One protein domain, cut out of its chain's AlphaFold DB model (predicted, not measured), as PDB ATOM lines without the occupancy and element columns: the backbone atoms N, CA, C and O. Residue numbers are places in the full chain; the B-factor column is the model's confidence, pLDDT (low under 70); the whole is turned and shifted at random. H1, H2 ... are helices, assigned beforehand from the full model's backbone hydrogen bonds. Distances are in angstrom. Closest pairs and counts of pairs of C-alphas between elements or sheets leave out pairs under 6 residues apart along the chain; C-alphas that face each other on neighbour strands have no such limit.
ATOM      1  N   THR A  22     208.075 190.807 217.041       75.31
ATOM      2  CA  THR A  22     207.346 189.572 216.714       75.31
ATOM      3  C   THR A  22     207.418 189.191 215.233       75.31
ATOM      4  O   THR A  22     207.097 188.057 214.870       75.31
ATOM      5  N   LEU A  23     207.856 190.113 214.364       81.00
ATOM      6  CA  LEU A  23     207.999 189.863 212.935       81.00
ATOM      7  C   LEU A  23     209.317 189.183 212.568       81.00
ATOM      8  O   LEU A  23     209.439 188.729 211.429       81.00
ATOM      9  N   HIS A  24     210.278 189.087 213.489       83.44
ATOM     10  CA  HIS A  24     211.570 188.476 213.208       83.44
ATOM     11  C   HIS A  24     211.407 186.993 212.847       83.44
ATOM     12  O   HIS A  24     211.051 186.163 213.684       83.44
ATOM     13  N   LYS A  25     211.649 186.660 211.575       83.31
ATOM     14  CA  LYS A  25     211.658 185.285 211.069       83.31
ATOM     15  C   LYS A  25     212.722 185.127 210.000       83.31
ATOM     16  O   LYS A  25     212.766 185.906 209.048       83.31
ATOM     17  N   GLU A  26     213.498 184.062 210.120       83.56
ATOM     18  CA  GLU A  26     214.470 183.653 209.114       83.56
ATOM     19  C   GLU A  26     213.895 182.562 208.199       83.56
ATOM     20  O   GLU A  26     212.828 181.990 208.449       83.56
ATOM     21  N   CYS A  27     214.580 182.327 207.082       81.44
ATOM     22  CA  CYS A  27     214.282 181.209 206.198       81.44
ATOM     23  C   CYS A  27     214.924 179.937 206.764       81.44
ATOM     24  O   CYS A  27     216.133 179.902 206.977       81.44
ATOM     25  N   ASP A  28     214.118 178.896 206.948       83.31
ATOM     26  CA  ASP A  28     214.527 177.550 207.380       83.31
ATOM     27  C   ASP A  28     215.204 176.729 206.261       83.31
ATOM     28  O   ASP A  28     215.683 175.626 206.501       83.31
ATOM     29  N   ASN A  29     215.287 177.276 205.042       79.38
ATOM     30  CA  ASN A  29     215.786 176.616 203.831       79.38
ATOM     31  C   ASN A  29     215.024 175.325 203.463       79.38
ATOM     32  O   ASN A  29     215.557 174.484 202.746       79.38
ATOM     33  N   SER A  30     213.764 175.193 203.890       80.56
ATOM     34  CA  SER A  30     212.884 174.061 203.544       80.56
ATOM     35  C   SER A  30     212.372 174.072 202.091       80.56
ATOM     36  O   SER A  30     211.684 173.147 201.668       80.56
ATOM     37  N   HIS A  31     212.699 175.105 201.305       75.25
ATOM     38  CA  HIS A  31     212.238 175.281 199.926       75.25
ATOM     39  C   HIS A  31     213.371 175.762 199.004       75.25
ATOM     40  O   HIS A  31     214.376 176.319 199.453       75.25
ATOM     41  N   SER A  32     213.195 175.559 197.695       80.88
ATOM     42  CA  SER A  32     214.135 176.037 196.677       80.88
ATOM     43  C   SER A  32     213.898 177.515 196.371       80.88
ATOM     44  O   SER A  32     212.774 177.918 196.069       80.88
ATOM     45  N   HIS A  33     214.959 178.320 196.433       81.38
ATOM     46  CA  HIS A  33     214.892 179.744 196.123       81.38
ATOM     47  C   HIS A  33     215.049 179.984 194.615       81.38
ATOM     48  O   HIS A  33     215.955 179.431 193.989       81.38
ATOM     49  N   LYS A  34     214.236 180.877 194.037       81.50
ATOM     50  CA  LYS A  34     214.429 181.323 192.647       81.50
ATOM     51  C   LYS A  34     215.737 182.132 192.486       81.50
ATOM     52  O   LYS A  34     216.165 182.818 193.424       81.50
ATOM     53  N   PRO A  35     216.382 182.097 191.305       78.25
ATOM     54  CA  PRO A  35     217.595 182.868 191.040       78.25
ATOM     55  C   PRO A  35     217.310 184.376 191.005       78.25
ATOM     56  O   PRO A  35     216.208 184.813 190.663       78.25
ATOM     57  N   ARG A  36     218.312 185.188 191.360       76.00
ATOM     58  CA  ARG A  36     218.269 186.652 191.212       76.00
ATOM     59  C   ARG A  36     218.793 187.037 189.831       76.00
ATOM     60  O   ARG A  36     219.834 186.532 189.430       76.00
ATOM     61  N   GLY A  37     218.131 187.972 189.154       77.94
ATOM     62  CA  GLY A  37     218.634 188.519 187.895       77.94
ATOM     63  C   GLY A  37     217.542 189.043 186.975       77.94
ATOM     64  O   GLY A  37     216.401 189.253 187.394       77.94
ATOM     65  N   TRP A  38     217.920 189.272 185.727       73.81
ATOM     66  CA  TRP A  38     216.992 189.541 184.639       73.81
ATOM     67  C   TRP A  38     216.249 188.253 184.259       73.81
ATOM     68  O   TRP A  38     216.874 187.197 184.175       73.81
ATOM     69  N   SER A  39     214.928 188.335 184.091       70.94
ATOM     70  CA  SER A  39     214.110 187.233 183.580       70.94
ATOM     71  C   SER A  39     213.762 187.516 182.123       70.94
ATOM     72  O   SER A  39     213.059 188.488 181.844       70.94
ATOM     73  N   ASP A  40     214.230 186.668 181.207       67.38
ATOM     74  CA  ASP A  40     213.898 186.778 179.781       67.38
ATOM     75  C   ASP A  40     212.418 186.459 179.503       67.38
ATOM     76  O   ASP A  40     211.856 186.956 178.532       67.38
ATOM     77  N   GLU A  41     211.764 185.688 180.380       68.69
ATOM     78  CA  GLU A  41     210.345 185.319 180.265       68.69
ATOM     79  C   GLU A  41     209.399 186.459 180.678       68.69
ATOM     80  O   GLU A  41     208.347 186.647 180.072       68.69
ATOM     81  N   GLU A  42     209.765 187.234 181.704       63.47
ATOM     82  CA  GLU A  42     208.935 188.322 182.253       63.47
ATOM     83  C   GLU A  42     209.366 189.712 181.749       63.47
ATOM     84  O   GLU A  42     208.692 190.706 182.025       63.47
ATOM     85  N   GLY A  43     210.486 189.803 181.019       74.19
ATOM     86  CA  GLY A  43     211.009 191.055 180.462       74.19
ATOM     87  C   GLY A  43     211.362 192.102 181.523       74.19
ATOM     88  O   GLY A  43     211.279 193.304 181.263       74.19
ATOM     89  N   ALA A  44     211.704 191.663 182.737       74.81
ATOM     90  CA  ALA A  44     211.920 192.541 183.875       74.81
ATOM     91  C   ALA A  44     212.992 192.001 184.832       74.81
ATOM     92  O   ALA A  44     213.255 190.798 184.929       74.81
ATOM     93  N   PHE A  45     213.608 192.905 185.599       72.56
ATOM     94  CA  PHE A  45     214.474 192.507 186.706       72.56
ATOM     95  C   PHE A  45     213.646 191.824 187.798       72.56
ATOM     96  O   PHE A  45     212.613 192.350 188.211       72.56
ATOM     97  N   SER A  46     214.156 190.721 188.354       62.28
ATOM     98  CA  SER A  46     213.518 189.976 189.458       62.28
ATOM     99  C   SER A  46     213.149 190.857 190.663       62.28
ATOM    100  O   SER A  46     212.248 190.525 191.424       62.28
ATOM    101  N   THR A  47     213.827 191.995 190.850       64.12
ATOM    102  CA  THR A  47     213.545 192.970 191.915       64.12
ATOM    103  C   THR A  47     212.241 193.743 191.713       64.12
ATOM    104  O   THR A  47     211.647 194.176 192.696       64.12
ATOM    105  N   SER A  48     211.788 193.908 190.468       60.50
ATOM    106  CA  SER A  48     210.547 194.621 190.140       60.50
ATOM    107  C   SER A  48     209.301 193.794 190.466       60.50
ATOM    108  O   SER A  48     208.341 194.319 191.025       60.50
ATOM    109  N   VAL A  49     209.358 192.481 190.227       63.09
ATOM    110  CA  VAL A  49     208.273 191.527 190.510       63.09
ATOM    111  C   VAL A  49     208.107 191.291 192.023       63.09
ATOM    112  O   VAL A  49     207.010 191.012 192.501       63.09
ATOM    113  N   GLU A  50     209.169 191.495 192.812       63.25
ATOM    114  CA  GLU A  50     209.196 191.337 194.279       63.25
ATOM    115  C   GLU A  50     209.161 192.661 195.065       63.25
ATOM    116  O   GLU A  50     209.551 192.723 196.243       63.25
ATOM    117  N   ALA A  51     208.714 193.741 194.420       65.69
ATOM    118  CA  ALA A  51     208.494 195.019 195.091       65.69
ATOM    119  C   ALA A  51     207.385 194.915 196.156       65.69
ATOM    120  O   ALA A  51     207.456 195.571 197.196       65.69
ATOM    121  N   ALA A  52     206.392 194.049 195.932       76.38
ATOM    122  CA  ALA A  52     205.327 193.783 196.889       76.38
ATOM    123  C   ALA A  52     205.801 192.872 198.033       76.38
ATOM    124  O   ALA A  52     206.477 191.862 197.827       76.38
ATOM    125  N   TYR A  53     205.409 193.207 199.263       83.44
ATOM    126  CA  TYR A  53     205.645 192.335 200.410       83.44
ATOM    127  C   TYR A  53     204.750 191.082 200.359       83.44
ATOM    128  O   TYR A  53     203.589 191.179 199.953       83.44
ATOM    129  N   PRO A  54     205.231 189.914 200.829       83.56
ATOM    130  CA  PRO A  54     204.416 188.706 200.890       83.56
ATOM    131  C   PRO A  54     203.163 188.883 201.757       83.56
ATOM    132  O   PRO A  54     203.214 189.453 202.847       83.56
ATOM    133  N   THR A  55     202.040 188.300 201.336       79.38
ATOM    134  CA  THR A  55     200.744 188.430 202.028       79.38
ATOM    135  C   THR A  55     200.802 188.023 203.500       79.38
ATOM    136  O   THR A  55     200.151 188.637 204.346       79.38
ATOM    137  N   GLN A  56     201.579 186.989 203.839       80.31
ATOM    138  CA  GLN A  56     201.713 186.544 205.228       80.31
ATOM    139  C   GLN A  56     202.431 187.578 206.098       80.31
ATOM    140  O   GLN A  56     202.037 187.779 207.244       80.31
ATOM    141  N   PHE A  57     203.446 188.246 205.548       84.31
ATOM    142  CA  PHE A  57     204.140 189.334 206.227       84.31
ATOM    143  C   PHE A  57     203.194 190.516 206.450       84.31
ATOM    144  O   PHE A  57     203.030 190.953 207.587       84.31
ATOM    145  N   CYS A  58     202.472 190.950 205.410       84.88
ATOM    146  CA  CYS A  58     201.484 192.030 205.518       84.88
ATOM    147  C   CYS A  58     200.422 191.746 206.590       84.88
ATOM    148  O   CYS A  58     200.065 192.632 207.364       84.88
ATOM    149  N   ARG A  59     199.942 190.497 206.688       82.25
ATOM    150  CA  ARG A  59     198.981 190.089 207.727       82.25
ATOM    151  C   ARG A  59     199.544 190.211 209.139       82.25
ATOM    152  O   ARG A  59     198.801 190.597 210.036       82.25
ATOM    153  N   GLN A  60     200.813 189.868 209.356       83.62
ATOM    154  CA  GLN A  60     201.409 189.999 210.685       83.62
ATOM    155  C   GLN A  60     201.669 191.459 211.051       83.62
ATOM    156  O   GLN A  60     201.394 191.847 212.180       83.62
ATOM    157  N   VAL A  61     202.095 192.290 210.092       85.44
ATOM    158  CA  VAL A  61     202.205 193.745 210.299       85.44
ATOM    159  C   VAL A  61     200.843 194.337 210.683       85.44
ATOM    160  O   VAL A  61     200.749 195.089 211.648       85.44
ATOM    161  N   ALA A  62     199.768 193.952 209.986       83.62
ATOM    162  CA  ALA A  62     198.414 194.408 210.302       83.62
ATOM    163  C   ALA A  62     197.946 193.974 211.704       83.62
ATOM    164  O   ALA A  62     197.280 194.743 212.393       83.62
ATOM    165  N   ARG A  63     198.316 192.766 212.150       82.06
ATOM    166  CA  ARG A  63     198.039 192.298 213.518       82.06
ATOM    167  C   ARG A  63     198.806 193.108 214.557       82.06
ATOM    168  O   ARG A  63     198.184 193.599 215.486       82.06
ATOM    169  N   ALA A  64     200.105 193.322 214.352       83.44
ATOM    170  CA  ALA A  64     200.918 194.140 215.250       83.44
ATOM    171  C   ALA A  64     200.379 195.577 215.362       83.44
ATOM    172  O   ALA A  64     200.386 196.155 216.446       83.44
ATOM    173  N   LEU A  65     199.866 196.134 214.259       83.81
ATOM    174  CA  LEU A  65     199.198 197.433 214.256       83.81
ATOM    175  C   LEU A  65     197.904 197.423 215.065       83.81
ATOM    176  O   LEU A  65     197.715 198.305 215.896       83.81
ATOM    177  N   ARG A  66     197.034 196.432 214.854       80.44
ATOM    178  CA  ARG A  66     195.797 196.294 215.631       80.44
ATOM    179  C   ARG A  66     196.098 196.185 217.126       80.44
ATOM    180  O   ARG A  66     195.511 196.927 217.903       80.44
ATOM    181  N   ASP A  67     197.031 195.320 217.510       81.75
ATOM    182  CA  ASP A  67     197.374 195.086 218.915       81.75
ATOM    183  C   ASP A  67     197.977 196.354 219.554       81.75
ATOM    184  O   ASP A  67     197.670 196.693 220.695       81.75
ATOM    185  N   ALA A  68     198.788 197.110 218.801       82.94
ATOM    186  CA  ALA A  68     199.291 198.410 219.238       82.94
ATOM    187  C   ALA A  68     198.164 199.440 219.395       82.94
ATOM    188  O   ALA A  68     198.151 200.195 220.364       82.94
ATOM    189  N   CYS A  69     197.208 199.482 218.468       80.94
ATOM    190  CA  CYS A  69     196.044 200.352 218.574       80.94
ATOM    191  C   CYS A  69     195.208 200.011 219.820       80.94
ATOM    192  O   CYS A  69     194.928 200.909 220.611       80.94
ATOM    193  N   GLU A  70     194.888 198.734 220.044       79.62
ATOM    194  CA  GLU A  70     194.147 198.273 221.227       79.62
ATOM    195  C   GLU A  70     194.875 198.634 222.532       79.62
ATOM    196  O   GLU A  70     194.267 199.177 223.452       79.62
ATOM    197  N   ALA A  71     196.196 198.428 222.595       79.12
ATOM    198  CA  ALA A  71     197.008 198.788 223.761       79.12
ATOM    199  C   ALA A  71     197.038 200.303 224.043       79.12
ATOM    200  O   ALA A  71     197.186 200.713 225.191       79.12
ATOM    201  N   ASN A  72     196.880 201.132 223.008       79.38
ATOM    202  CA  ASN A  72     196.784 202.589 223.130       79.38
ATOM    203  C   ASN A  72     195.331 203.077 223.307       79.38
ATOM    204  O   ASN A  72     195.066 204.270 223.168       79.38
ATOM    205  N   GLY A  73     194.386 202.173 223.591       73.50
ATOM    206  CA  GLY A  73     192.986 202.515 223.849       73.50
ATOM    207  C   GLY A  73     192.172 202.857 222.599       73.50
ATOM    208  O   GLY A  73     191.071 203.387 222.722       73.50
TER     209      GLY A  73
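AT A GLANCE: This is residues 22 to 73 of the 305 residues of the protein "Hypothetical protein" of Symbiodinium sp. KB8 (UniProt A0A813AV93). One long helix, H2, makes one end of an open, drawn-out chain, and a single short helical turn, H1, lies before it. The unnamed residues 22 to 45 swing out in a wide open arc from beside H2 to the far end. The printed part has 52 residues with two named helices, H1 then H2, and no named strand; the class is all helix, though under half of the residues are in named elements. It is extended, with a radius of gyration of the C-alphas of 16.2 A and spans of 51 by 25 by 11 A.

IN THESE COORDINATES: H2, residues 55 to 71, measures 24.4 A from C-alpha 55 at (200.744, 188.430, 202.028) to C-alpha 71 at (197.008, 198.788, 223.761). H1, residues 46 to 49, begins with C-alpha 46 at (213.518, 189.976, 189.458).

HOW THE PARTS SIT: H2 and H1 are apart, joined by a tight link of 5 residues. Every O i to N i+4 pair in H2 is within hydrogen-bond range; H1 is too short for one. Residues 38 to 39 pair antiparallel with residues 44 to 45.

THE WHOLE: The C-alphas farthest apart, Asp 40 and Gly 73, are 51.3 A apart. The printed part has no cut. Confidence is low, under 70, at residues 40 to 42 and 46 to 51.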